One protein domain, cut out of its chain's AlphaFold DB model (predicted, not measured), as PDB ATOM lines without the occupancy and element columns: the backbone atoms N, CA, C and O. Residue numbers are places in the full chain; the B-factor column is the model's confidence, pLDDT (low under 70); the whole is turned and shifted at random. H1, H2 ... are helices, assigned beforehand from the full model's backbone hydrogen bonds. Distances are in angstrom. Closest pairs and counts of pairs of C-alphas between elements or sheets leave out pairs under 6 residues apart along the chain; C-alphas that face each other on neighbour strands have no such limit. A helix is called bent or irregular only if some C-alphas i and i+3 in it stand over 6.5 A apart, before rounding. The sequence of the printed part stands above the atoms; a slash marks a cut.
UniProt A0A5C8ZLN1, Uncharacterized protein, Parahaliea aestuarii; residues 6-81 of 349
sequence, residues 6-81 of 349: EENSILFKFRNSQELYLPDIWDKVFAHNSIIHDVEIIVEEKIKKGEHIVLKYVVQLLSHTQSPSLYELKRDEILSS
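This is residues 6 to 81 of the 349 residues of an uncharacterized protein of Parahaliea aestuarii (UniProt A0A5C8ZLN1). The longest helix, H3, stands in the middle between two helical hairpins, H1 with H2 on one side and H4 with H5 on the other. H1 runs side by side with H3, while H4 and H5 cross it, and H1 and H5 make the two ends of the elongated body. The printed part has 76 residues with five named helices, H1 to H5 in chain order, and no named strand, class all helix. It is compact, with a radius of gyration of the C-alphas of 11.5 A and spans of 35 by 23 by 19 A.

H1, residues 6 to 16, begins at C-alpha 6 (282.069, 321.610, 288.145) and is 15.5 A long. H2 is residues 23 to 31. H3, residues 33 to 48, is 23.6 A long. H4 is residues 55 to 65. H5, residues 68 to 80, is 17.7 A long and ends at C-alpha 80 (249.404, 324.905, 302.850). H3 and H5 are irregular: C-alphas 34 and 37 are 7.6 A apart, and C-alphas 73 and 76 are 8.2 A apart.

H3 is the hub. With residues 35 to 42 alone it touches H1, the same way at a shallow tilt of 4 degrees; the closest C-alphas, of Arg 15 and Ile 42, are 6.5 A apart. H2 and H3 touch only at the corner, the closest C-alphas, of Val 29 and Ile 36, at 6.5 A. H1 and H2 form a helical hairpin at 44 degrees, closest at the C-alphas of Ile 10 and Val 29, 7.1 A. H3 touches H4 with residues 36 to 40 alone, closest at the C-alphas of His 37 and Thr 65, 6.7 A. H5 touches H3 with residues 69 to 73 alone, at a steep tilt of 67 degrees, only just short of about perpendicular; the closest C-alphas, of Glu 44 and Leu 70, are 5.9 A apart. H4 and H5 form a helical hairpin at 39 degrees, closest at the C-alphas of Leu 62 and Tyr 71, 7.0 A. H1 is apart from H4 and H5. Every O i to N i+4 pair is within hydrogen-bond range in H1 and H4, against 4 of 5 in H2, 10 of 12 in H3 and 7 of 9 in H5.

The C-alphas farthest apart, of Glu 6 and Ser 80, are 36.0 A apart. The printed part has no cut and no long link. Residues 18 to 22 have pLDDT under 70.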
ATOM      1  N   GLU A   6     283.471 321.959 288.384       92.00
ATOM      2  CA  GLU A   6     282.069 321.610 288.145       92.00
ATOM      3  C   GLU A   6     281.144 322.237 289.194       92.00
ATOM      4  O   GLU A   6     280.205 322.945 288.838       92.00
ATOM      5  N   GLU A   7     281.467 322.082 290.477       92.31
ATOM      6  CA  GLU A   7     280.740 322.690 291.599       92.31
ATOM      7  C   GLU A   7     280.662 324.219 291.477       92.31
ATOM      8  O   GLU A   7     279.599 324.821 291.638       92.31
ATOM      9  N   ASN A   8     281.777 324.865 291.119       91.94
ATOM     10  CA  ASN A   8     281.807 326.308 290.879       91.94
ATOM     11  C   ASN A   8     280.943 326.715 289.674       91.94
ATOM     12  O   ASN A   8     280.293 327.761 289.712       91.94
ATOM     13  N   SER A   9     280.902 325.893 288.622       91.50
ATOM     14  CA  SER A   9     280.044 326.110 287.451       91.50
ATOM     15  C   SER A   9     278.558 326.000 287.804       91.50
ATOM     16  O   SER A   9     277.763 326.840 287.373       91.50
ATOM     17  N   ILE A  10     278.178 325.022 288.634       90.75
ATOM     18  CA  ILE A  10     276.804 324.862 289.136       90.75
ATOM     19  C   ILE A  10     276.396 326.095 289.945       90.75
ATOM     20  O   ILE A  10     275.388 326.723 289.623       90.75
ATOM     21  N   LEU A  11     277.208 326.505 290.926       91.12
ATOM     22  CA  LEU A  11     276.931 327.687 291.750       91.12
ATOM     23  C   LEU A  11     276.839 328.972 290.926       91.12
ATOM     24  O   LEU A  11     275.975 329.812 291.174       91.12
ATOM     25  N   PHE A  12     277.708 329.130 289.924       90.00
ATOM     26  CA  PHE A  12     277.658 330.273 289.019       90.00
ATOM     27  C   PHE A  12     276.343 330.316 288.235       90.00
ATOM     28  O   PHE A  12     275.709 331.369 288.163       90.00
ATOM     29  N   LYS A  13     275.904 329.183 287.673       87.88
ATOM     30  CA  LYS A  13     274.614 329.104 286.974       87.88
ATOM     31  C   LYS A  13     273.465 329.409 287.925       87.88
ATOM     32  O   LYS A  13     272.633 330.247 287.612       87.88
ATOM     33  N   PHE A  14     273.474 328.812 289.112       85.12
ATOM     34  CA  PHE A  14     272.411 328.986 290.097       85.12
ATOM     35  C   PHE A  14     272.241 330.451 290.539       85.12
ATOM     36  O   PHE A  14     271.120 330.934 290.674       85.12
ATOM     37  N   ARG A  15     273.343 331.199 290.694       87.31
ATOM     38  CA  ARG A  15     273.301 332.639 291.020       87.31
ATOM     39  C   ARG A  15     272.713 333.492 289.903       87.31
ATOM     40  O   ARG A  15     271.955 334.417 290.182       87.31
ATOM     41  N   ASN A  16     273.090 333.204 288.660       85.62
ATOM     42  CA  ASN A  16     272.802 334.076 287.522       85.62
ATOM     43  C   ASN A  16     271.530 333.692 286.754       85.62
ATOM     44  O   ASN A  16     271.029 334.499 285.972       85.62
ATOM     45  N   SER A  17     270.994 332.489 286.962       80.75
ATOM     46  CA  SER A  17     269.723 332.076 286.370       80.75
ATOM     47  C   SER A  17     268.565 332.881 286.961       80.75
ATOM     48  O   SER A  17     268.362 332.893 288.175       80.75
ATOM     49  N   GLN A  18     267.790 333.527 286.088       68.06
ATOM     50  CA  GLN A  18     266.536 334.205 286.445       68.06
ATOM     51  C   GLN A  18     265.370 333.220 286.610       68.06
ATOM     52  O   GLN A  18     264.409 333.505 287.312       68.06
ATOM     53  N   GLU A  19     265.484 332.037 286.008       59.16
ATOM     54  CA  GLU A  19     264.480 330.980 286.055       59.16
ATOM     55  C   GLU A  19     265.069 329.746 286.749       59.16
ATOM     56  O   GLU A  19     265.671 328.876 286.119       59.16
ATOM     57  N   LEU A  20     264.892 329.642 288.071       61.59
ATOM     58  CA  LEU A  20     265.239 328.437 288.848       61.59
ATOM     59  C   LEU A  20     264.205 327.303 288.684       61.59
ATOM     60  O   LEU A  20     264.085 326.426 289.537       61.59
ATOM     61  N   TYR A  21     263.465 327.317 287.577       59.53
ATOM     62  CA  TYR A  21     262.452 326.323 287.230       59.53
ATOM     63  C   TYR A  21     263.027 325.109 286.490       59.53
ATOM     64  O   TYR A  21     262.285 324.171 286.231       59.53
ATOM     65  N   LEU A  22     264.315 325.120 286.123       62.91
ATOM     66  CA  LEU A  22     264.927 324.050 285.331       62.91
ATOM     67  C   LEU A  22     265.320 322.852 286.218       62.91
ATOM     68  O   LEU A  22     266.268 322.985 287.004       62.91
ATOM     69  N   PRO A  23     264.667 321.681 286.072       73.06
ATOM     70  CA  PRO A  23     264.941 320.498 286.895       73.06
ATOM     71  C   PRO A  23     266.405 320.041 286.840       73.06
ATOM     72  O   PRO A  23     266.999 319.738 287.870       73.06
ATOM     73  N   ASP A  24     267.028 320.124 285.662       81.25
ATOM     74  CA  ASP A  24     268.394 319.649 285.413       81.25
ATOM     75  C   ASP A  24     269.473 320.323 286.277       81.25
ATOM     76  O   ASP A  24     270.557 319.767 286.475       81.25
ATOM     77  N   ILE A  25     269.239 321.560 286.732       85.25
ATOM     78  CA  ILE A  25     270.190 322.269 287.599       85.25
ATOM     79  C   ILE A  25     270.041 321.779 289.039       85.25
ATOM     80  O   ILE A  25     271.051 321.573 289.710       85.25
ATOM     81  N   TRP A  26     268.810 321.557 289.496       89.38
ATOM     82  CA  TRP A  26     268.528 321.044 290.834       89.38
ATOM     83  C   TRP A  26     269.040 319.618 291.018       89.38
ATOM     84  O   TRP A  26     269.703 319.346 292.016       89.38
ATOM     85  N   ASP A  27     268.862 318.752 290.021       89.50
ATOM     86  CA  ASP A  27     269.404 317.387 290.053       89.50
ATOM     87  C   ASP A  27     270.930 317.389 290.226       89.50
ATOM     88  O   ASP A  27     271.488 316.604 290.995       89.50
ATOM     89  N   LYS A  28     271.619 318.330 289.568       89.81
ATOM     90  CA  LYS A  28     273.066 318.518 289.740       89.81
ATOM     91  C   LYS A  28     273.407 319.033 291.131       89.81
ATOM     92  O   LYS A  28     274.348 318.536 291.729       89.81
ATOM     93  N   VAL A  29     272.657 319.994 291.669       91.12
ATOM     94  CA  VAL A  29     272.878 320.481 293.041       91.12
ATOM     95  C   VAL A  29     272.796 319.332 294.045       91.12
ATOM     96  O   VAL A  29     273.714 319.161 294.843       91.12
ATOM     97  N   PHE A  30     271.743 318.516 293.976       91.25
ATOM     98  CA  PHE A  30     271.538 317.417 294.923       91.25
ATOM     99  C   PHE A  30     272.507 316.244 294.722       91.25
ATOM    100  O   PHE A  30     272.709 315.455 295.641       91.25
ATOM    101  N   ALA A  31     273.186 316.159 293.573       91.38
ATOM    102  CA  ALA A  31     274.302 315.234 293.378       91.38
ATOM    103  C   ALA A  31     275.598 315.672 294.098       91.38
ATOM    104  O   ALA A  31     276.507 314.857 294.270       91.38
ATOM    105  N   HIS A  32     275.697 316.934 294.539       91.88
ATOM    106  CA  HIS A  32     276.903 317.509 295.142       91.88
ATOM    107  C   HIS A  32     276.638 318.092 296.543       91.88
ATOM    108  O   HIS A  32     276.493 319.301 296.727       91.88
ATOM    109  N   ASN A  33     276.690 317.242 297.575       89.06
ATOM    110  CA  ASN A  33     276.496 317.653 298.980       89.06
ATOM    111  C   ASN A  33     277.426 318.789 299.449       89.06
ATOM    112  O   ASN A  33     277.068 319.563 300.331       89.06
ATOM    113  N   SER A  34     278.617 318.906 298.859       92.38
ATOM    114  CA  SER A  34     279.627 319.930 299.168       92.38
ATOM    115  C   SER A  34     279.175 321.368 298.892       92.38
ATOM    116  O   SER A  34     279.744 322.287 299.482       92.38
ATOM    117  N   ILE A  35     278.189 321.574 298.010       93.81
ATOM    118  CA  ILE A  35     277.699 322.904 297.612       93.81
ATOM    119  C   ILE A  35     276.269 323.197 298.071       93.81
ATOM    120  O   ILE A  35     275.777 324.298 297.838       93.81
ATOM    121  N   ILE A  36     275.600 322.245 298.726       93.44
ATOM    122  CA  ILE A  36     274.190 322.369 299.120       93.44
ATOM    123  C   ILE A  36     273.953 323.603 300.011       93.44
ATOM    124  O   ILE A  36     273.040 324.377 299.738       93.44
ATOM    125  N   HIS A  37     274.816 323.859 300.999       93.12
ATOM    126  CA  HIS A  37     274.694 325.044 301.861       93.12
ATOM    127  C   HIS A  37     274.973 326.365 301.133       93.12
ATOM    128  O   HIS A  37     274.416 327.403 301.477       93.12
ATOM    129  N   ASP A  38     275.814 326.364 300.096       94.31
ATOM    130  CA  ASP A  38     275.983 327.569 299.281       94.31
ATOM    131  C   ASP A  38     274.730 327.855 298.454       94.31
ATOM    132  O   ASP A  38     274.359 329.015 298.277       94.31
ATOM    133  N   VAL A  39     274.088 326.802 297.937       94.00
ATOM    134  CA  VAL A  39     272.827 326.916 297.198       94.00
ATOM    135  C   VAL A  39     271.710 327.398 298.115       94.00
ATOM    136  O   VAL A  39     270.989 328.306 297.722       94.00
ATOM    137  N   GLU A  40     271.617 326.876 299.337       94.81
ATOM    138  CA  GLU A  40     270.701 327.351 300.382       94.81
ATOM    139  C   GLU A  40     270.773 328.869 300.570       94.81
ATOM    140  O   GLU A  40     269.763 329.555 300.420       94.81
ATOM    141  N   ILE A  41     271.977 329.414 300.774       94.81
ATOM    142  CA  ILE A  41     272.181 330.862 300.936       94.81
ATOM    143  C   ILE A  41     271.699 331.630 299.694       94.81
ATOM    144  O   ILE A  41     271.026 332.655 299.813       94.81
ATOM    145  N   ILE A  42     272.005 331.137 298.489       93.62
ATOM    146  CA  ILE A  42     271.579 331.784 297.236       93.62
ATOM    147  C   ILE A  42     270.049 331.762 297.095       93.62
ATOM    148  O   ILE A  42     269.455 332.762 296.690       93.62
ATOM    149  N   VAL A  43     269.413 330.633 297.418       93.31
ATOM    150  CA  VAL A  43     267.953 330.454 297.396       93.31
ATOM    151  C   VAL A  43     267.291 331.433 298.359       93.31
ATOM    152  O   VAL A  43     266.363 332.135 297.963       93.31
ATOM    153  N   GLU A  44     267.797 331.551 299.587       94.81
ATOM    154  CA  GLU A  44     267.272 332.511 300.558       94.81
ATOM    155  C   GLU A  44     267.359 333.956 300.066       94.81
ATOM    156  O   GLU A  44     266.391 334.711 300.177       94.81
ATOM    157  N   GLU A  45     268.513 334.363 299.530       93.81
ATOM    158  CA  GLU A  45     268.698 335.717 299.005       93.81
ATOM    159  C   GLU A  45     267.732 336.023 297.860       93.81
ATOM    160  O   GLU A  45     267.217 337.138 297.767       93.81
ATOM    161  N   LYS A  46     267.481 335.042 296.989       91.69
ATOM    162  CA  LYS A  46     266.541 335.167 295.872       91.69
ATOM    163  C   LYS A  46     265.097 335.282 296.360       91.69
ATOM    164  O   LYS A  46     264.398 336.200 295.937       91.69
ATOM    165  N   ILE A  47     264.676 334.446 297.312       93.19
ATOM    166  CA  ILE A  47     263.336 334.537 297.921       93.19
ATOM    167  C   ILE A  47     263.144 335.901 298.595       93.19
ATOM    168  O   ILE A  47     262.132 336.560 298.370       93.19
ATOM    169  N   LYS A  48     264.142 336.382 299.350       94.25
ATOM    170  CA  LYS A  48     264.117 337.713 299.989       94.25
ATOM    171  C   LYS A  48     264.005 338.862 298.975       94.25
ATOM    172  O   LYS A  48     263.474 339.917 299.311       94.25
ATOM    173  N   LYS A  49     264.475 338.670 297.737       92.94
ATOM    174  CA  LYS A  49     264.320 339.619 296.616       92.94
ATOM    175  C   LYS A  49     262.978 339.491 295.881       92.94
ATOM    176  O   LYS A  49     262.740 340.246 294.942       92.94
ATOM    177  N   GLY A  50     262.111 338.568 296.297       90.75
ATOM    178  CA  GLY A  50     260.820 338.307 295.664       90.75
ATOM    179  C   GLY A  50     260.900 337.406 294.431       90.75
ATOM    180  O   GLY A  50     259.931 337.324 293.680       90.75
ATOM    181  N   GLU A  51     262.032 336.734 294.197       89.75
ATOM    182  CA  GLU A  51     262.118 335.738 293.129       89.75
ATOM    183  C   GLU A  51     261.318 334.488 293.513       89.75
ATOM    184  O   GLU A  51     261.397 333.981 294.635       89.75
ATOM    185  N   HIS A  52     260.552 333.968 292.558       87.94
ATOM    186  CA  HIS A  52     259.784 332.751 292.759       87.94
ATOM    187  C   HIS A  52     260.671 331.515 292.568       87.94
ATOM    188  O   HIS A  52     261.316 331.339 291.535       87.94
ATOM    189  N   ILE A  53     260.626 330.606 293.540       89.06
ATOM    190  CA  ILE A  53     261.298 329.306 293.499       89.06
ATOM    191  C   ILE A  53     260.245 328.227 293.734       89.06
ATOM    192  O   ILE A  53     259.409 328.366 294.623       89.06
ATOM    193  N   VAL A  54     260.272 327.163 292.925       90.62
ATOM    194  CA  VAL A  54     259.313 326.054 293.040       90.62
ATOM    195  C   VAL A  54     259.451 325.392 294.412       90.62
ATOM    196  O   VAL A  54     260.540 324.959 294.792       90.62
ATOM    197  N   LEU A  55     258.328 325.279 295.125       92.38
ATOM    198  CA  LEU A  55     258.272 324.818 296.515       92.38
ATOM    199  C   LEU A  55     258.895 323.430 296.718       92.38
ATOM    200  O   LEU A  55     259.659 323.238 297.660       92.38
ATOM    201  N   LYS A  56     258.671 322.499 295.782       93.00
ATOM    202  CA  LYS A  56     259.293 321.166 295.781       93.00
ATOM    203  C   LYS A  56     260.817 321.215 295.951       93.00
ATOM    204  O   LYS A  56     261.374 320.432 296.714       93.00
ATOM    205  N   TYR A  57     261.502 322.132 295.268       92.94
ATOM    206  CA  TYR A  57     262.959 322.248 295.378       92.94
ATOM    207  C   TYR A  57     263.395 322.882 296.696       92.94
ATOM    208  O   TYR A  57     264.434 322.511 297.236       92.94
ATOM    209  N   VAL A  58     262.586 323.792 297.245       94.44
ATOM    210  CA  VAL A  58     262.806 324.330 298.594       94.44
ATOM    211  C   VAL A  58     262.702 323.209 299.627       94.44
ATOM    212  O   VAL A  58     263.596 323.077 300.455       94.44
ATOM    213  N   VAL A  59     261.679 322.352 299.543       94.94
ATOM    214  CA  VAL A  59     261.518 321.197 300.444       94.94
ATOM    215  C   VAL A  59     262.673 320.208 300.311       94.94
ATOM    216  O   VAL A  59     263.221 319.779 301.323       94.94
ATOM    217  N   GLN A  60     263.113 319.897 299.089       94.12
ATOM    218  CA  GLN A  60     264.305 319.070 298.881       94.12
ATOM    219  C   GLN A  60     265.570 319.723 299.452       94.12
ATOM    220  O   GLN A  60     266.447 319.042 299.970       94.12
ATOM    221  N   LEU A  61     265.700 321.047 299.397       94.69
ATOM    222  CA  LEU A  61     266.833 321.729 300.012       94.69
ATOM    223  C   LEU A  61     266.758 321.673 301.542       94.69
ATOM    224  O   LEU A  61     267.762 321.378 302.193       94.69
ATOM    225  N   LEU A  62     265.569 321.870 302.114       95.69
ATOM    226  CA  LEU A  62     265.306 321.733 303.548       95.69
ATOM    227  C   LEU A  62     265.570 320.312 304.052       95.69
ATOM    228  O   LEU A  62     266.167 320.161 305.114       95.69
ATOM    229  N   SER A  63     265.231 319.277 303.278       92.88
ATOM    230  CA  SER A  63     265.493 317.886 303.669       92.88
ATOM    231  C   SER A  63     266.988 317.599 303.847       92.88
ATOM    232  O   SER A  63     267.361 316.787 304.692       92.88
ATOM    233  N   HIS A  64     267.849 318.274 303.076       92.62
ATOM    234  CA  HIS A  64     269.305 318.118 303.153       92.62
ATOM    235  C   HIS A  64     269.965 319.055 304.172       92.62
ATOM    236  O   HIS A  64     270.946 318.673 304.804       92.62
ATOM    237  N   THR A  65     269.461 320.283 304.310       94.06
ATOM    238  CA  THR A  65     270.118 321.349 305.091       94.06
ATOM    239  C   THR A  65     269.551 321.526 306.487       94.06
ATOM    240  O   THR A  65     270.268 321.989 307.369       94.06
ATOM    241  N   GLN A  66     268.279 321.167 306.688       91.88
ATOM    242  CA  GLN A  66     267.528 321.430 307.917       91.88
ATOM    243  C   GLN A  66     267.534 322.924 308.301       91.88
ATOM    244  O   GLN A  66     267.546 323.269 309.480       91.88
ATOM    245  N   SER A  67     267.573 323.810 307.297       95.06
ATOM    246  CA  SER A  67     267.741 325.255 307.469       95.06
ATOM    247  C   SER A  67     266.499 325.944 308.054       95.06
ATOM    248  O   SER A  67     265.478 326.037 307.364       95.06
ATOM    249  N   PRO A  68     266.574 326.511 309.278       92.50
ATOM    250  CA  PRO A  68     265.439 327.207 309.879       92.50
ATOM    251  C   PRO A  68     265.080 328.495 309.137       92.50
ATOM    252  O   PRO A  68     263.907 328.807 308.973       92.50
ATOM    253  N   SER A  69     266.075 329.245 308.661       94.50
ATOM    254  CA  SER A  69     265.852 330.520 307.972       94.50
ATOM    255  C   SER A  69     265.131 330.333 306.643       94.50
ATOM    256  O   SER A  69     264.206 331.089 306.342       94.50
ATOM    257  N   LEU A  70     265.504 329.313 305.868       95.19
ATOM    258  CA  LEU A  70     264.804 328.978 304.635       95.19
ATOM    259  C   LEU A  70     263.382 328.472 304.907       95.19
ATOM    260  O   LEU A  70     262.466 328.824 304.165       95.19
ATOM    261  N   TYR A  71     263.197 327.679 305.967       95.56
ATOM    262  CA  TYR A  71     261.879 327.192 306.362       95.56
ATOM    263  C   TYR A  71     260.948 328.347 306.713       95.56
ATOM    264  O   TYR A  71     259.884 328.447 306.117       95.56
ATOM    265  N   GLU A  72     261.370 329.278 307.571       95.19
ATOM    266  CA  GLU A  72     260.554 330.437 307.959       95.19
ATOM    267  C   GLU A  72     260.124 331.297 306.759       95.19
ATOM    268  O   GLU A  72     258.995 331.777 306.713       95.19
ATOM    269  N   LEU A  73     260.972 331.443 305.733       95.81
ATOM    270  CA  LEU A  73     260.625 332.202 304.521       95.81
ATOM    271  C   LEU A  73     259.499 331.566 303.692       95.81
ATOM    272  O   LEU A  73     258.856 332.265 302.907       95.81
ATOM    273  N   LYS A  74     259.311 330.248 303.800       95.31
ATOM    274  CA  LYS A  74     258.358 329.475 302.989       95.31
ATOM    275  C   LYS A  74     257.357 328.679 303.813       95.31
ATOM    276  O   LYS A  74     256.556 327.948 303.239       95.31
ATOM    277  N   ARG A  75     257.364 328.862 305.131       94.44
ATOM    278  CA  ARG A  75     256.585 328.102 306.106       94.44
ATOM    279  C   ARG A  75     255.113 328.044 305.734       94.44
ATOM    280  O   ARG A  75     254.577 326.957 305.578       94.44
ATOM    281  N   ASP A  76     254.487 329.193 305.507       92.75
ATOM    282  CA  ASP A  76     253.056 329.255 305.195       92.75
ATOM    283  C   ASP A  76     252.712 328.542 303.877       92.75
ATOM    284  O   ASP A  76     251.715 327.824 303.802       92.75
ATOM    285  N   GLU A  77     253.565 328.668 302.854       94.19
ATOM    286  CA  GLU A  77     253.402 327.958 301.579       94.19
ATOM    287  C   GLU A  77     253.542 326.438 301.771       94.19
ATOM    288  O   GLU A  77     252.689 325.684 301.299       94.19
ATOM    289  N   ILE A  78     254.559 325.985 302.516       94.56
ATOM    290  CA  ILE A  78     254.793 324.565 302.838       94.56
ATOM    291  C   ILE A  78     253.607 323.988 303.608       94.56
ATOM    292  O   ILE A  78     253.052 322.965 303.216       94.56
ATOM    293  N   LEU A  79     253.178 324.664 304.672       90.44
ATOM    294  CA  LEU A  79     252.091 324.213 305.537       90.44
ATOM    295  C   LEU A  79     250.718 324.226 304.846       90.44
ATOM    296  O   LEU A  79     249.775 323.620 305.356       90.44
ATOM    297  N   SER A  80     250.598 324.908 303.703       90.31
ATOM    298  CA  SER A  80     249.404 324.905 302.850       90.31
ATOM    299  C   SER A  80     249.427 323.834 301.747       90.31
ATOM    300  O   SER A  80     248.384 323.537 301.159       90.31
ATOM    301  N   SER A  81     250.591 323.236 301.464       93.75
ATOM    302  CA  SER A  81     250.768 322.222 300.420       93.75
ATOM    303  C   SER A  81     250.976 320.841 301.033       93.75
ATOM    304  O   SER A  81     252.057 320.508 301.507       93.75
TER     305      SER A  81